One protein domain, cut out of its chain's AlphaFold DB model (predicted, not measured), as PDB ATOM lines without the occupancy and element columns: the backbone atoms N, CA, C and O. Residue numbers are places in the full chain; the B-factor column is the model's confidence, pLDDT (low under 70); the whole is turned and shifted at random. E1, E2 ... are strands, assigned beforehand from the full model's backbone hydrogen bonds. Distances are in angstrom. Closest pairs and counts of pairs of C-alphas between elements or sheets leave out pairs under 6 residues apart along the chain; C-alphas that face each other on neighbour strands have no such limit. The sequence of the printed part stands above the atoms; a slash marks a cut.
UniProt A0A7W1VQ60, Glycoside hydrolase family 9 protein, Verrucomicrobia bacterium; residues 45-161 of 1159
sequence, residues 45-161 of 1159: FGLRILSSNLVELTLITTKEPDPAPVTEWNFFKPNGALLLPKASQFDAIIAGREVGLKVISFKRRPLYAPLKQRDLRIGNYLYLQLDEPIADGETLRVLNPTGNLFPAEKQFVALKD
ATOM      1  N   PHE A  45      -3.887 -51.478  31.045       94.44
ATOM      2  CA  PHE A  45      -4.702 -51.424  32.254       94.44
ATOM      3  C   PHE A  45      -4.183 -52.359  33.347       94.44
ATOM      4  O   PHE A  45      -3.492 -53.338  33.076       94.44
ATOM      5  N   GLY A  46      -4.519 -52.074  34.603       94.31
ATOM      6  CA  GLY A  46      -4.099 -52.907  35.729       94.31
ATOM      7  C   GLY A  46      -4.892 -52.648  37.003       94.31
ATOM      8  O   GLY A  46      -5.503 -51.590  37.156       94.31
ATOM      9  N   LEU A  47      -4.881 -53.629  37.907       95.62
ATOM     10  CA  LEU A  47      -5.465 -53.549  39.244       95.62
ATOM     11  C   LEU A  47      -4.352 -53.701  40.283       95.62
ATOM     12  O   LEU A  47      -3.657 -54.715  40.286       95.62
ATOM     13  N   ARG A  48      -4.214 -52.729  41.185       95.81
ATOM     14  CA  ARG A  48      -3.311 -52.805  42.341       95.81
ATOM     15  C   ARG A  48      -4.117 -52.829  43.627       95.81
ATOM     16  O   ARG A  48      -5.018 -52.018  43.819       95.81
ATOM     17  N   ILE A  49      -3.775 -53.736  44.532       96.88
ATOM     18  CA  ILE A  49      -4.321 -53.748  45.892       96.88
ATOM     19  C   ILE A  49      -3.397 -52.877  46.747       96.88
ATOM     20  O   ILE A  49      -2.269 -53.275  47.020       96.88
ATOM     21  N   LEU A  50      -3.832 -51.681  47.145       96.56
ATOM     22  CA  LEU A  50      -3.002 -50.751  47.923       96.56
ATOM     23  C   LEU A  50      -2.986 -51.129  49.411       96.56
ATOM     24  O   LEU A  50      -1.937 -51.102  50.044       96.56
ATOM     25  N   SER A  51      -4.132 -51.556  49.939       96.06
ATOM     26  CA  SER A  51      -4.314 -52.105  51.289       96.06
ATOM     27  C   SER A  51      -5.417 -53.171  51.270       96.06
ATOM     28  O   SER A  51      -6.016 -53.424  50.222       96.06
ATOM     29  N   SER A  52      -5.753 -53.776  52.411       95.69
ATOM     30  CA  SER A  52      -6.833 -54.773  52.500       95.69
ATOM     31  C   SER A  52      -8.177 -54.278  51.990       95.69
ATOM     32  O   SER A  52      -8.999 -55.091  51.590       95.69
ATOM     33  N   ASN A  53      -8.438 -52.978  52.007       96.06
ATOM     34  CA  ASN A  53      -9.738 -52.434  51.640       96.06
ATOM     35  C   ASN A  53      -9.655 -51.292  50.620       96.06
ATOM     36  O   ASN A  53     -10.683 -50.703  50.310       96.06
ATOM     37  N   LEU A  54      -8.472 -50.985  50.089       97.38
ATOM     38  CA  LEU A  54      -8.273 -49.919  49.114       97.38
ATOM     39  C   LEU A  54      -7.531 -50.458  47.895       97.38
ATOM     40  O   LEU A  54      -6.459 -51.050  48.020       97.38
ATOM     41  N   VAL A  55      -8.086 -50.220  46.710       97.44
ATOM     42  CA  VAL A  55      -7.507 -50.683  45.444       97.44
ATOM     43  C   VAL A  55      -7.453 -49.570  44.407       97.44
ATOM     44  O   VAL A  55      -8.266 -48.650  44.439       97.44
ATOM     45  N   GLU A  56      -6.502 -49.664  43.483       97.50
ATOM     46  CA  GLU A  56      -6.309 -48.754  42.355       97.50
ATOM     47  C   GLU A  56      -6.557 -49.496  41.039       97.50
ATOM     48  O   GLU A  56      -5.910 -50.500  40.746       97.50
ATOM     49  N   LEU A  57      -7.468 -48.976  40.221       96.81
ATOM     50  CA  LEU A  57      -7.599 -49.354  38.821       96.81
ATOM     51  C   LEU A  57      -6.866 -48.311  37.983       96.81
ATOM     52  O   LEU A  57      -7.178 -47.121  38.057       96.81
ATOM     53  N   THR A  58      -5.929 -48.762  37.160       96.38
ATOM     54  CA  THR A  58      -5.204 -47.912  36.212       96.38
ATOM     55  C   THR A  58      -5.692 -48.172  34.794       96.38
ATOM     56  O   THR A  58      -5.825 -49.329  34.394       96.38
ATOM     57  N   LEU A  59      -5.903 -47.105  34.023       95.69
ATOM     58  CA  LEU A  59      -6.101 -47.164  32.577       95.69
ATOM     59  C   LEU A  59      -5.247 -46.093  31.895       95.69
ATOM     60  O   LEU A  59      -5.366 -44.897  32.183       95.69
ATOM     61  N   ILE A  60      -4.412 -46.530  30.961       96.81
ATOM     62  CA  ILE A  60      -3.623 -45.651  30.110       96.81
ATOM     63  C   ILE A  60      -4.473 -45.294  28.901       96.81
ATOM     64  O   ILE A  60      -4.905 -46.171  28.158       96.81
ATOM     65  N   THR A  61      -4.746 -44.009  28.706       96.19
ATOM     66  CA  THR A  61      -5.535 -43.523  27.567       96.19
ATOM     67  C   THR A  61      -4.739 -42.526  26.738       96.19
ATOM     68  O   THR A  61      -3.611 -42.162  27.071       96.19
ATOM     69  N   THR A  62      -5.331 -42.082  25.637       96.12
ATOM     70  CA  THR A  62      -4.831 -40.977  24.821       96.12
ATOM     71  C   THR A  62      -6.002 -40.096  24.381       96.12
ATOM     72  O   THR A  62      -7.161 -40.395  24.685       96.12
ATOM     73  N   LYS A  63      -5.712 -38.997  23.682       93.94
ATOM     74  CA  LYS A  63      -6.716 -38.221  22.952       93.94
ATOM     75  C   LYS A  63      -6.125 -37.603  21.686       93.94
ATOM     76  O   LYS A  63      -4.946 -37.232  21.647       93.94
ATOM     77  N   GLU A  64      -6.993 -37.390  20.704       91.19
ATOM     78  CA  GLU A  64      -6.680 -36.579  19.527       91.19
ATOM     79  C   GLU A  64      -6.281 -35.140  19.925       91.19
ATOM     80  O   GLU A  64      -6.678 -34.672  21.001       91.19
ATOM     81  N   PRO A  65      -5.488 -34.423  19.107       90.19
ATOM     82  CA  PRO A  65      -5.115 -33.030  19.367       90.19
ATOM     83  C   PRO A  65      -6.313 -32.118  19.663       90.19
ATOM     84  O   PRO A  65      -7.428 -32.349  19.185       90.19
ATOM     85  N   ASP A  66      -6.101 -31.064  20.454       84.44
ATOM     86  CA  ASP A  66      -7.153 -30.082  20.726       84.44
ATOM     87  C   ASP A  66      -7.767 -29.513  19.436       84.44
ATOM     88  O   ASP A  66      -7.043 -29.215  18.477       84.44
ATOM     89  N   PRO A  67      -9.105 -29.325  19.412       90.94
ATOM     90  CA  PRO A  67     -10.019 -29.292  20.566       90.94
ATOM     91  C   PRO A  67     -10.704 -30.634  20.900       90.94
ATOM     92  O   PRO A  67     -11.748 -30.637  21.557       90.94
ATOM     93  N   ALA A  68     -10.187 -31.775  20.430       91.12
ATOM     94  CA  ALA A  68     -10.838 -33.060  20.667       91.12
ATOM     95  C   ALA A  68     -10.931 -33.394  22.174       91.12
ATOM     96  O   ALA A  68      -9.944 -33.245  22.901       91.12
ATOM     97  N   PRO A  69     -12.093 -33.853  22.672       91.12
ATOM     98  CA  PRO A  69     -12.258 -34.186  24.081       91.12
ATOM     99  C   PRO A  69     -11.567 -35.509  24.432       91.12
ATOM    100  O   PRO A  69     -11.356 -36.369  23.579       91.12
ATOM    101  N   VAL A  70     -11.291 -35.717  25.721       92.62
ATOM    102  CA  VAL A  70     -10.978 -37.057  26.234       92.62
ATOM    103  C   VAL A  70     -12.244 -37.916  26.166       92.62
ATOM    104  O   VAL A  70     -13.285 -37.530  26.706       92.62
ATOM    105  N   THR A  71     -12.151 -39.070  25.513       90.94
ATOM    106  CA  THR A  71     -13.279 -39.980  25.255       90.94
ATOM    107  C   THR A  71     -13.418 -41.082  26.304       90.94
ATOM    108  O   THR A  71     -14.533 -41.509  26.591       90.94
ATOM    109  N   GLU A  72     -12.315 -41.501  26.929       91.50
ATOM    110  CA  GLU A  72     -12.282 -42.565  27.939       91.50
ATOM    111  C   GLU A  72     -11.937 -42.020  29.335       91.50
ATOM    112  O   GLU A  72     -11.038 -41.195  29.507       91.50
ATOM    113  N   TRP A  73     -12.675 -42.479  30.353       93.56
ATOM    114  CA  TRP A  73     -12.485 -42.129  31.773       93.56
ATOM    115  C   TRP A  73     -12.465 -40.622  32.070       93.56
ATOM    116  O   TRP A  73     -11.783 -40.149  32.977       93.56
ATOM    117  N   ASN A  74     -13.218 -39.830  31.304       93.81
ATOM    118  CA  ASN A  74     -13.294 -38.382  31.469       93.81
ATOM    119  C   ASN A  74     -14.187 -37.969  32.656       93.81
ATOM    120  O   ASN A  74     -15.332 -37.552  32.485       93.81
ATOM    121  N   PHE A  75     -13.659 -38.111  33.871       94.88
ATOM    122  CA  PHE A  75     -14.416 -37.955  35.118       94.88
ATOM    123  C   PHE A  75     -14.298 -36.577  35.775       94.88
ATOM    124  O   PHE A  75     -14.570 -36.444  36.966       94.88
ATOM    125  N   PHE A  76     -13.917 -35.533  35.041       93.50
ATOM    126  CA  PHE A  76     -14.007 -34.162  35.540       93.50
ATOM    127  C   PHE A  76     -14.302 -33.179  34.409       93.50
ATOM    128  O   PHE A  76     -13.967 -33.399  33.248       93.50
ATOM    129  N   LYS A  77     -14.972 -32.082  34.755       89.38
ATOM    130  CA  LYS A  77     -15.253 -30.970  33.845       89.38
ATOM    131  C   LYS A  77     -14.063 -30.004  33.799       89.38
ATOM    132  O   LYS A  77     -13.319 -29.935  34.773       89.38
ATOM    133  N   PRO A  78     -13.948 -29.150  32.764       83.81
ATOM    134  CA  PRO A  78     -12.908 -28.115  32.703       83.81
ATOM    135  C   PRO A  78     -12.858 -27.172  33.917       83.81
ATOM    136  O   PRO A  78     -11.812 -26.619  34.224       83.81
ATOM    137  N   ASN A  79     -13.972 -27.003  34.641       84.88
ATOM    138  CA  ASN A  79     -14.027 -26.221  35.881       84.88
ATOM    139  C   ASN A  79     -13.618 -27.011  37.145       84.88
ATOM    140  O   ASN A  79     -13.865 -26.544  38.253       84.88
ATOM    141  N   GLY A  80     -13.071 -28.221  36.996       85.00
ATOM    142  CA  GLY A  80     -12.634 -29.095  38.088       85.00
ATOM    143  C   GLY A  80     -13.739 -29.930  38.746       85.00
ATOM    144  O   GLY A  80     -13.444 -30.736  39.624       85.00
ATOM    145  N   ALA A  81     -15.008 -29.788  38.345       90.50
ATOM    146  CA  ALA A  81     -16.094 -30.560  38.947       90.50
ATOM    147  C   ALA A  81     -16.026 -32.045  38.550       90.50
ATOM    148  O   ALA A  81     -16.053 -32.370  37.363       90.50
ATOM    149  N   LEU A  82     -16.000 -32.933  39.546       93.69
ATOM    150  CA  LEU A  82     -15.960 -34.386  39.370       93.69
ATOM    151  C   LEU A  82     -17.252 -34.960  38.763       93.69
ATOM    152  O   LEU A  82     -18.362 -34.519  39.057       93.69
ATOM    153  N   LEU A  83     -17.082 -36.001  37.955       94.00
ATOM    154  CA  LEU A  83     -18.097 -36.819  37.293       94.00
ATOM    155  C   LEU A  83     -17.770 -38.303  37.518       94.00
ATOM    156  O   LEU A  83     -17.603 -39.069  36.573       94.00
ATOM    157  N   LEU A  84     -17.610 -38.688  38.785       94.56
ATOM    158  CA  LEU A  84     -17.212 -40.045  39.150       94.56
ATOM    159  C   LEU A  84     -18.300 -41.075  38.800       94.56
ATOM    160  O   LEU A  84     -19.494 -40.773  38.911       94.56
ATOM    161  N   PRO A  85     -17.904 -42.304  38.427       93.56
ATOM    162  CA  PRO A  85     -18.844 -43.400  38.249       93.56
ATOM    163  C   PRO A  85     -19.538 -43.758  39.568       93.56
ATOM    164  O   PRO A  85     -19.006 -43.547  40.658       93.56
ATOM    165  N   LYS A  86     -20.749 -44.311  39.477       91.62
ATOM    166  CA  LYS A  86     -21.495 -44.804  40.644       91.62
ATOM    167  C   LYS A  86     -20.959 -46.169  41.071       91.62
ATOM    168  O   LYS A  86     -20.606 -46.976  40.219       91.62
ATOM    169  N   ALA A  87     -21.020 -46.468  42.371       91.25
ATOM    170  CA  ALA A  87     -20.649 -47.779  42.917       91.25
ATOM    171  C   ALA A  87     -21.347 -48.948  42.200       91.25
ATOM    172  O   ALA A  87     -20.699 -49.927  41.867       91.25
ATOM    173  N   SER A  88     -22.629 -48.795  41.851       90.31
ATOM    174  CA  SER A  88     -23.423 -49.804  41.129       90.31
ATOM    175  C   SER A  88     -22.977 -50.075  39.683       90.31
ATOM    176  O   SER A  88     -23.648 -50.813  38.969       90.31
ATOM    177  N   GLN A  89     -21.944 -49.389  39.190       91.56
ATOM    178  CA  GLN A  89     -21.350 -49.640  37.874       91.56
ATOM    179  C   GLN A  89     -20.140 -50.577  37.949       91.56
ATOM    180  O   GLN A  89     -19.541 -50.856  36.912       91.56
ATOM    181  N   PHE A  90     -19.791 -51.047  39.146       92.88
ATOM    182  CA  PHE A  90     -18.718 -51.997  39.392       92.88
ATOM    183  C   PHE A  90     -19.272 -53.219  40.121       92.88
ATOM    184  O   PHE A  90     -20.042 -53.049  41.063       92.88
ATOM    185  N   ASP A  91     -18.784 -54.404  39.760       92.56
ATOM    186  CA  ASP A  91     -18.899 -55.593  40.610       92.56
ATOM    187  C   ASP A  91     -17.501 -55.919  41.138       92.56
ATOM    188  O   ASP A  91     -16.600 -56.259  40.362       92.56
ATOM    189  N   ALA A  92     -17.296 -55.790  42.447       95.06
ATOM    190  CA  ALA A  92     -16.062 -56.203  43.103       95.06
ATOM    191  C   ALA A  92     -16.268 -57.594  43.709       95.06
ATOM    192  O   ALA A  92     -17.188 -57.809  44.491       95.06
ATOM    193  N   ILE A  93     -15.422 -58.550  43.331       95.94
ATOM    194  CA  ILE A  93     -15.556 -59.954  43.719       95.94
ATOM    195  C   ILE A  93     -14.257 -60.419  44.373       95.94
ATOM    196  O   ILE A  93     -13.229 -60.524  43.701       95.94
ATOM    197  N   ILE A  94     -14.301 -60.745  45.664       96.81
ATOM    198  CA  ILE A  94     -13.171 -61.299  46.420       96.81
ATOM    199  C   ILE A  94     -13.363 -62.808  46.559       96.81
ATOM    200  O   ILE A  94     -14.328 -63.255  47.165       96.81
ATOM    201  N   ALA A  95     -12.473 -63.625  45.995       92.12
ATOM    202  CA  ALA A  95     -12.565 -65.091  46.104       92.12
ATOM    203  C   ALA A  95     -13.969 -65.674  45.770       92.12
ATOM    204  O   ALA A  95     -14.389 -66.687  46.323       92.12
ATOM    205  N   GLY A  96     -14.713 -65.026  44.863       90.31
ATOM    206  CA  GLY A  96     -16.071 -65.416  44.458       90.31
ATOM    207  C   GLY A  96     -17.224 -64.761  45.235       90.31
ATOM    208  O   GLY A  96     -18.368 -64.930  44.822       90.31
ATOM    209  N   ARG A  97     -16.954 -63.998  46.306       94.06
ATOM    210  CA  ARG A  97     -17.961 -63.218  47.055       94.06
ATOM    211  C   ARG A  97     -18.036 -61.785  46.534       94.06
ATOM    212  O   ARG A  97     -16.998 -61.154  46.358       94.06
ATOM    213  N   GLU A  98     -19.235 -61.277  46.286       94.19
ATOM    214  CA  GLU A  98     -19.439 -59.880  45.890       94.19
ATOM    215  C   GLU A  98     -19.307 -58.955  47.108       94.19
ATOM    216  O   GLU A  98     -19.807 -59.284  48.185       94.19
ATOM    217  N   VAL A  99     -18.624 -57.822  46.939       95.69
ATOM    218  CA  VAL A  99     -18.395 -56.809  47.980       95.69
ATOM    219  C   VAL A  99     -18.763 -55.419  47.466       95.69
ATOM    220  O   VAL A  99     -18.636 -55.123  46.277       95.69
ATOM    221  N   GLY A 100     -19.237 -54.555  48.357       94.06
ATOM    222  CA  GLY A 100     -19.666 -53.203  48.022       94.06
ATOM    223  C   GLY A 100     -18.528 -52.178  48.024       94.06
ATOM    224  O   GLY A 100     -17.429 -52.391  48.538       94.06
ATOM    225  N   LEU A 101     -18.817 -51.002  47.455       94.62
ATOM    226  CA  LEU A 101     -17.889 -49.869  47.378       94.62
ATOM    227  C   LEU A 101     -18.395 -48.686  48.213       94.62
ATOM    228  O   LEU A 101     -19.543 -48.264  48.075       94.62
ATOM    229  N   LYS A 102     -17.522 -48.116  49.051       91.06
ATOM    230  CA  LYS A 102     -17.820 -46.973  49.936       91.06
ATOM    231  C   LYS A 102     -17.420 -45.630  49.336       91.06
ATOM    232  O   LYS A 102     -18.166 -44.661  49.434       91.06
ATOM    233  N   VAL A 103     -16.226 -45.566  48.755       88.19
ATOM    234  CA  VAL A 103     -15.627 -44.341  48.216       88.19
ATOM    235  C   VAL A 103     -15.031 -44.656  46.857       88.19
ATOM    236  O   VAL A 103     -14.399 -45.696  46.677       88.19
ATOM    237  N   ILE A 104     -15.243 -43.738  45.920       95.19
ATOM    238  CA  ILE A 104     -14.608 -43.727  44.609       95.19
ATOM    239  C   ILE A 104     -13.870 -42.397  44.518       95.19
ATOM    240  O   ILE A 104     -14.462 -41.352  44.790       95.19
ATOM    241  N   SER A 105     -12.591 -42.418  44.165       96.00
ATOM    242  CA  SER A 105     -11.820 -41.203  43.892       96.00
ATOM    243  C   SER A 105     -11.042 -41.325  42.592       96.00
ATOM    244  O   SER A 105     -10.947 -42.406  42.009       96.00
ATOM    245  N   PHE A 106     -10.537 -40.191  42.108       97.06
ATOM    246  CA  PHE A 106      -9.885 -40.112  40.809       97.06
ATOM    247  C   PHE A 106      -8.631 -39.243  40.851       97.06
ATOM    248  O   PHE A 106      -8.616 -38.186  41.491       97.06
ATOM    249  N   LYS A 107      -7.608 -39.687  40.121       96.75
ATOM    250  CA  LYS A 107      -6.381 -38.948  39.814       96.75
ATOM    251  C   LYS A 107      -6.085 -39.101  38.322       96.75
ATOM    252  O   LYS A 107      -6.232 -40.190  37.768       96.75
ATOM    253  N   ARG A 108      -5.651 -38.024  37.670       97.19
ATOM    254  CA  ARG A 108      -5.176 -38.045  36.281       97.19
ATOM    255  C   ARG A 108      -3.938 -37.183  36.135       97.19
ATOM    256  O   ARG A 108      -3.898 -36.077  36.669       97.19
ATOM    257  N   ARG A 109      -2.969 -37.663  35.360       95.94
ATOM    258  CA  ARG A 109      -1.814 -36.871  34.929       95.94
ATOM    259  C   ARG A 109      -1.301 -37.382  33.576       95.94
ATOM    260  O   ARG A 109      -1.433 -38.583  33.313       95.94
ATOM    261  N   PRO A 110      -0.739 -36.522  32.709       96.81
ATOM    262  CA  PRO A 110       0.118 -36.996  31.627       96.81
ATOM    263  C   PRO A 110       1.172 -37.968  32.172       96.81
ATOM    264  O   PRO A 110       1.760 -37.708  33.216       96.81
ATOM    265  N   LEU A 111       1.359 -39.100  31.499       95.88
ATOM    266  CA  LEU A 111       2.375 -40.099  31.834       95.88
ATOM    267  C   LEU A 111       3.605 -39.939  30.935       95.88
ATOM    268  O   LEU A 111       4.720 -39.940  31.443       95.88
ATOM    269  N   TYR A 112       3.380 -39.786  29.626       96.62
ATOM    270  CA  TYR A 112       4.425 -39.660  28.612       96.62
ATOM    271  C   TYR A 112       4.003 -38.669  27.522       96.62
ATOM    272  O   TYR A 112       2.862 -38.730  27.046       96.62
ATOM    273  N   ALA A 113       4.901 -37.741  27.182       95.75
ATOM    274  CA  ALA A 113       4.704 -36.727  26.143       95.75
ATOM    275  C   ALA A 113       6.059 -36.208  25.600       95.75
ATOM    276  O   ALA A 113       6.568 -35.204  26.114       95.75
ATOM    277  N   PRO A 114       6.671 -36.892  24.612       93.56
ATOM    278  CA  PRO A 114       7.984 -36.533  24.084       93.56
ATOM    279  C   PRO A 114       7.971 -35.294  23.182       93.56
ATOM    280  O   PRO A 114       6.980 -34.998  22.520       93.56
ATOM    281  N   LEU A 115       9.092 -34.571  23.108       91.19
ATOM    282  CA  LEU A 115       9.186 -33.321  22.347       91.19
ATOM    283  C   LEU A 115       9.101 -33.517  20.833       91.19
ATOM    284  O   LEU A 115       8.530 -32.672  20.156       91.19
ATOM    285  N   LYS A 116       9.722 -34.564  20.278       83.56
ATOM    286  CA  LYS A 116       9.941 -34.676  18.820       83.56
ATOM    287  C   LYS A 116       8.744 -35.152  18.008       83.56
ATOM    288  O   LYS A 116       8.737 -35.014  16.785       83.56
ATOM    289  N   GLN A 117       7.776 -35.774  18.661       83.75
ATOM    290  CA  GLN A 117       6.587 -36.299  18.012       83.75
ATOM    291  C   GLN A 117       5.443 -36.348  19.008       83.75
ATOM    292  O   GLN A 117       5.658 -36.547  20.200       83.75
ATOM    293  N   ARG A 118       4.208 -36.243  18.518       87.88
ATOM    294  CA  ARG A 118       3.047 -36.440  19.379       87.88
ATOM    295  C   ARG A 118       2.888 -37.923  19.722       87.88
ATOM    296  O   ARG A 118       2.369 -38.692  18.922       87.88
ATOM    297  N   ASP A 119       3.258 -38.285  20.939       92.00
ATOM    298  CA  ASP A 119       2.801 -39.490  21.641       92.00
ATOM    299  C   ASP A 119       2.232 -39.024  22.983       92.00
ATOM    300  O   ASP A 119       2.969 -38.551  23.839       92.00
ATOM    301  N   LEU A 120       0.908 -39.008  23.134       95.88
ATOM    302  CA  LEU A 120       0.273 -38.586  24.382       95.88
ATOM    303  C   LEU A 120      -0.229 -39.817  25.120       95.88
ATOM    304  O   LEU A 120      -1.209 -40.428  24.689       95.88
ATOM    305  N   ARG A 121       0.368 -40.125  26.270       97.31
ATOM    306  CA  ARG A 121      -0.120 -41.183  27.164       97.31
ATOM    307  C   ARG A 121      -0.600 -40.560  28.459       97.31
ATOM    308  O   ARG A 121       0.117 -39.794  29.098       97.31
ATOM    309  N   ILE A 122      -1.833 -40.866  28.838       98.06
ATOM    310  CA  ILE A 122      -2.520 -40.273  29.985       98.06
ATOM    311  C   ILE A 122      -2.716 -41.367  31.027       98.06
ATOM    312  O   ILE A 122      -3.413 -42.348  30.769       98.06
ATOM    313  N   GLY A 123      -2.132 -41.188  32.210       97.19
ATOM    314  CA  GLY A 123      -2.384 -42.054  33.354       97.19
ATOM    315  C   GLY A 123      -3.697 -41.668  34.028       97.19
ATOM    316  O   GLY A 123      -3.840 -40.538  34.505       97.19
ATOM    317  N   ASN A 124      -4.654 -42.596  34.068       97.69
ATOM    318  CA  ASN A 124      -5.915 -42.435  34.784       97.69
ATOM    319  C   ASN A 124      -5.992 -43.462  35.911       97.69
ATOM    320  O   ASN A 124      -5.830 -44.656  35.663       97.69
ATOM    321  N   TYR A 125      -6.298 -42.997  37.119       97.38
ATOM    322  CA  TYR A 125      -6.303 -43.819  38.322       97.38
ATOM    323  C   TYR A 125      -7.636 -43.648  39.049       97.38
ATOM    324  O   TYR A 125      -7.988 -42.540  39.462       97.38
ATOM    325  N   LEU A 126      -8.386 -44.740  39.182       97.31
ATOM    326  CA  LEU A 126      -9.576 -44.823  40.023       97.31
ATOM    327  C   LEU A 126      -9.226 -45.563  41.306       97.31
ATOM    328  O   LEU A 126      -8.730 -46.685  41.249       97.31
ATOM    329  N   TYR A 127      -9.549 -44.972  42.450       97.88
ATOM    330  CA  TYR A 127      -9.375 -45.626  43.742       97.88
ATOM    331  C   TYR A 127     -10.723 -46.062  44.284       97.88
ATOM    332  O   TYR A 127     -11.653 -45.253  44.352       97.88
ATOM    333  N   LEU A 128     -10.829 -47.333  44.661       97.19
ATOM    334  CA  LEU A 128     -12.053 -47.930  45.180       97.19
ATOM    335  C   LEU A 128     -11.823 -48.387  46.620       97.19
ATOM    336  O   LEU A 128     -10.968 -49.233  46.887       97.19
ATOM    337  N   GLN A 129     -12.606 -47.835  47.543       97.00
ATOM    338  CA  GLN A 129     -12.656 -48.288  48.928       97.00
ATOM    339  C   GLN A 129     -13.707 -49.392  49.057       97.00
ATOM    340  O   GLN A 129     -14.904 -49.118  48.943       97.00
ATOM    341  N   LEU A 130     -13.265 -50.612  49.336       96.81
ATOM    342  CA  LEU A 130     -14.111 -51.774  49.589       96.81
ATOM    343  C   LEU A 130     -14.745 -51.687  50.984       96.81
ATOM    344  O   LEU A 130     -14.181 -51.102  51.921       96.81
ATOM    345  N   ASP A 131     -15.938 -52.253  51.132       95.88
ATOM    346  CA  ASP A 131     -16.619 -52.352  52.419       95.88
ATOM    347  C   ASP A 131     -16.105 -53.490  53.306       95.88
ATOM    348  O   ASP A 131     -16.077 -53.308  54.530       95.88
ATOM    349  N   GLU A 132     -15.631 -54.573  52.692       95.12
ATOM    350  CA  GLU A 132     -14.989 -55.727  53.319       95.12
ATOM    351  C   GLU A 132     -13.502 -55.848  52.929       95.12
ATOM    352  O   GLU A 132     -13.125 -55.519  51.801       95.12
ATOM    353  N   PRO A 133     -12.630 -56.329  53.839       95.81
ATOM    354  CA  PRO A 133     -11.219 -56.521  53.539       95.81
ATOM    355  C   PRO A 133     -10.969 -57.768  52.675       95.81
ATOM    356  O   PRO A 133     -11.658 -58.788  52.789       95.81
ATOM    357  N   ILE A 134      -9.921 -57.686  51.862       97.19
ATOM    358  CA  ILE A 134      -9.300 -58.779  51.120       97.19
ATOM    359  C   ILE A 134      -8.273 -59.446  52.048       97.19
ATOM    360  O   ILE A 134      -7.387 -58.769  52.579       97.19
ATOM    361  N   ALA A 135      -8.369 -60.757  52.252       96.44
ATOM    362  CA  ALA A 135      -7.369 -61.511  53.005       96.44
ATOM    363  C   ALA A 135      -6.158 -61.875  52.128       96.44
ATOM    364  O   ALA A 135      -6.251 -61.929  50.901       96.44
ATOM    365  N   ASP A 136      -5.004 -62.120  52.750       95.75
ATOM    366  CA  ASP A 136      -3.807 -62.551  52.018       95.75
ATOM    367  C   ASP A 136      -4.066 -63.872  51.277       95.75
ATOM    368  O   ASP A 136      -4.693 -64.792  51.803       95.75
ATOM    369  N   GLY A 137      -3.597 -63.954  50.032       95.81
ATOM    370  CA  GLY A 137      -3.852 -65.080  49.131       95.81
ATOM    371  C   GLY A 137      -5.222 -65.057  48.442       95.81
ATOM    372  O   GLY A 137      -5.453 -65.865  47.541       95.81
ATOM    373  N   GLU A 138      -6.128 -64.135  48.792       97.06
ATOM    374  CA  GLU A 138      -7.377 -63.956  48.049       97.06
ATOM    375  C   GLU A 138      -7.144 -63.171  46.752       97.06
ATOM    376  O   GLU A 138      -6.339 -62.241  46.674       97.06
ATOM    377  N   THR A 139      -7.885 -63.544  45.709       96.44
ATOM    378  CA  THR A 139      -7.919 -62.807  44.442       96.44
ATOM    379  C   THR A 139      -9.104 -61.851  44.436       96.44
ATOM    380  O   THR A 139     -10.238 -62.273  44.679       96.44
ATOM    381  N   LEU A 140      -8.849 -60.587  44.104       97.25
ATOM    382  CA  LEU A 140      -9.869 -59.601  43.776       97.25
ATOM    383  C   LEU A 140     -10.062 -59.546  42.261       97.25
ATOM    384  O   LEU A 140      -9.096 -59.512  41.498       97.25
ATOM    385  N   ARG A 141     -11.322 -59.470  41.837       95.81
ATOM    386  CA  ARG A 141     -11.726 -59.145  40.469       95.81
ATOM    387  C   ARG A 141     -12.640 -57.928  40.507       95.81
ATOM    388  O   ARG A 141     -13.568 -57.907  41.307       95.81
ATOM    389  N   VAL A 142     -12.401 -56.945  39.645       94.44
ATOM    390  CA  VAL A 142     -13.297 -55.796  39.461       94.44
ATOM    391  C   VAL A 142     -13.854 -55.834  38.045       94.44
ATOM    392  O   VAL A 142     -13.110 -55.814  37.067       94.44
ATOM    393  N   LEU A 143     -15.174 -55.925  37.935       91.50
ATOM    394  CA  LEU A 143     -15.894 -56.006  36.670       91.50
ATOM    395  C   LEU A 143     -16.714 -54.733  36.447       91.50
ATOM    396  O   LEU A 143     -17.002 -53.989  37.383       91.50
ATOM    397  N   ASN A 144     -17.113 -54.503  35.201       89.19
ATOM    398  CA  ASN A 144     -18.047 -53.449  34.816       89.19
ATOM    399  C   ASN A 144     -19.285 -54.098  34.166       89.19
ATOM    400  O   ASN A 144     -19.303 -54.275  32.943       89.19
ATOM    401  N   PRO A 145     -20.323 -54.459  34.945       84.00
ATOM    402  CA  PRO A 145     -21.487 -55.206  34.449       84.00
ATOM    403  C   PRO A 145     -22.250 -54.483  33.335       84.00
ATOM    404  O   PRO A 145     -22.905 -55.113  32.509       84.00
ATOM    405  N   THR A 146     -22.169 -53.150  33.292       81.69
ATOM    406  CA  THR A 146     -22.899 -52.340  32.307       81.69
ATOM    407  C   THR A 146     -22.176 -52.184  30.971       81.69
ATOM    408  O   THR A 146     -22.777 -51.690  30.024       81.69
ATOM    409  N   GLY A 147     -20.882 -52.519  30.894       81.62
ATOM    410  CA  GLY A 147     -20.049 -52.251  29.714       81.62
ATOM    411  C   GLY A 147     -19.705 -50.769  29.481       81.62
ATOM    412  O   GLY A 147     -18.933 -50.464  28.584       81.62
ATOM    413  N   ASN A 148     -20.182 -49.843  30.327       82.56
ATOM    414  CA  ASN A 148     -20.047 -48.394  30.095       82.56
ATOM    415  C   ASN A 148     -18.720 -47.756  30.556       82.56
ATOM    416  O   ASN A 148     -18.362 -46.695  30.057       82.56
ATOM    417  N   LEU A 149     -18.023 -48.328  31.545       86.38
ATOM    418  CA  LEU A 149     -16.774 -47.770  32.091       86.38
ATOM    419  C   LEU A 149     -15.523 -48.253  31.359       86.38
ATOM    420  O   LEU A 149     -14.577 -47.496  31.167       86.38
ATOM    421  N   PHE A 150     -15.508 -49.526  30.992       87.38
ATOM    422  CA  PHE A 150     -14.465 -50.177  30.212       87.38
ATOM    423  C   PHE A 150     -15.037 -51.445  29.560       87.38
ATOM    424  O   PHE A 150     -15.999 -52.008  30.095       87.38
ATOM    425  N   PRO A 151     -14.477 -51.905  28.427       82.56
ATOM    426  CA  PRO A 151     -14.978 -53.086  27.734       82.56
ATOM    427  C   PRO A 151     -15.013 -54.325  28.639       82.56
ATOM    428  O   PRO A 151     -14.126 -54.502  29.476       82.56
ATOM    429  N   ALA A 152     -16.039 -55.168  28.492       78.38
ATOM    430  CA  ALA A 152     -16.291 -56.308  29.382       78.38
ATOM    431  C   ALA A 152     -15.173 -57.371  29.334       78.38
ATOM    432  O   ALA A 152     -14.995 -58.141  30.275       78.38
ATOM    433  N   GLU A 153     -14.408 -57.392  28.248       76.75
ATOM    434  CA  GLU A 153     -13.221 -58.212  28.050       76.75
ATOM    435  C   GLU A 153     -12.004 -57.753  28.874       76.75
ATOM    436  O   GLU A 153     -11.109 -58.563  29.117       76.75
ATOM    437  N   LYS A 154     -11.963 -56.498  29.356       82.19
ATOM    438  CA  LYS A 154     -10.892 -56.026  30.250       82.19
ATOM    439  C   LYS A 154     -11.109 -56.596  31.652       82.19
ATOM    440  O   LYS A 154     -12.017 -56.186  32.373       82.19
ATOM    441  N   GLN A 155     -10.258 -57.538  32.054       81.06
ATOM    442  CA  GLN A 155     -10.334 -58.185  33.364       81.06
ATOM    443  C   GLN A 155      -9.362 -57.540  34.357       81.06
ATOM    444  O   GLN A 155      -8.171 -57.837  34.352       81.06
ATOM    445  N   PHE A 156      -9.871 -56.683  35.242       92.88
ATOM    446  CA  PHE A 156      -9.095 -56.163  36.369       92.88
ATOM    447  C   PHE A 156      -9.023 -57.228  37.464       92.88
ATOM    448  O   PHE A 156     -10.008 -57.470  38.163       92.88
ATOM    449  N   VAL A 157      -7.873 -57.891  37.590       93.62
ATOM    450  CA  VAL A 157      -7.657 -58.996  38.533       93.62
ATOM    451  C   VAL A 157      -6.325 -58.816  39.246       93.62
ATOM    452  O   VAL A 157      -5.328 -58.485  38.611       93.62
ATOM    453  N   ALA A 158      -6.307 -59.044  40.557       94.94
ATOM    454  CA  ALA A 158      -5.097 -58.981  41.365       94.94
ATOM    455  C   ALA A 158      -5.165 -59.983  42.521       94.94
ATOM    456  O   ALA A 158      -6.212 -60.159  43.145       94.94
ATOM    457  N   LEU A 159      -4.035 -60.619  42.821       95.19
ATOM    458  CA  LEU A 159      -3.842 -61.439  44.014       95.19
ATOM    459  C   LEU A 159      -3.351 -60.550  45.162       95.19
ATOM    460  O   LEU A 159      -2.408 -59.778  44.976       95.19
ATOM    461  N   LYS A 160      -3.930 -60.683  46.362       96.25
ATOM    462  CA  LYS A 160      -3.365 -60.064  47.568       96.25
ATOM    463  C   LYS A 160      -2.184 -60.881  48.081       96.25
ATOM    464  O   LYS A 160      -2.286 -61.613  49.060       96.25
ATOM    465  N   ASP A 161      -1.061 -60.759  47.391       95.06
ATOM    466  CA  ASP A 161       0.218 -61.266  47.875       95.06
ATOM    467  C   ASP A 161       0.778 -60.298  48.949       95.06
ATOM    468  O   ASP A 161       0.821 -59.080  48.712       95.06
TER     469      ASP A 161
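AT A GLANCE: This is residues 45 to 161 of the 1159 residues of the protein "Glycoside hydrolase family 9 protein" of Verrucomicrobia bacterium (UniProt A0A7W1VQ60). Two antiparallel sheets of four strands lie partly face to face as a sandwich with crossed strands: a long, twisted sheet E1 E2 E6 E5, and a small sheet E4 E3 E7 E8 over one end of it. At the other end the hairpin of E5 and E6 reaches far beyond the small sheet, and residues 62 to 90, a long stretch with no named element, link the two sheets. The printed part has 117 residues with eight named strands, E1 to E8 in order along the chain, and no named helix; the class is all strand, though only 54 residues are in named elements. It is compact, with a radius of gyration of the C-alphas of 15.4 A, yet elongated in outline, spanning 46 by 27 by 24 A.

IN THESE COORDINATES: E1, residues 45 to 51, begins with C-alpha 45 at (-4.702, -51.424, 32.254) and is 19.1 A long. E2, residues 54 to 61, is 22.6 A long. E3 is residues 91 to 94 and E4 residues 97 to 99. E5, residues 101 to 113, is the longest strand, 33.7 A from C-alpha 101 at (-17.889, -49.869, 47.378) to C-alpha 113. E6, residues 121 to 130, is 28.5 A long. E7 is residues 139 to 143, and E8, residues 156 to 159, ends with C-alpha 159 at (-3.842, -61.439, 44.014).

HOW THE PARTS SIT: In the first sheet E1 and E2 form a hairpin, with N 48 and O 56 2.8 A apart. E2 and E6 are antiparallel neighbours, with N 57 and O 126 2.8 A apart. E5 and E6 form a hairpin, with N 107 and O 125 3.0 A apart. E4 runs on into E5 across a break of 1 residue, at 81 degrees. In the second sheet E3 and E4 form a hairpin, with N 99 and O 92 2.8 A apart. E3 and E7 are antiparallel, with N 93 and O 141 2.8 A apart. E7 and E8 form a hairpin, with N 140 and O 158 2.8 A apart. The two sheets' strands stand at 64 degrees. Between edge strands E1 and E8 the closest C-alphas, those of Leu 47 and Phe 156, are 5.3 A apart. E5 and E8 are apart.

THE WHOLE: The two C-alphas farthest apart, those of Arg 97 and Lys 116, are 48.9 A apart. The printed part has no cut. The links from E2 to E3, 29 residues, and from E7 to E8, 12 residues, are long. The mean pLDDT of the printed part is 92.9, and no printed residue is under 70.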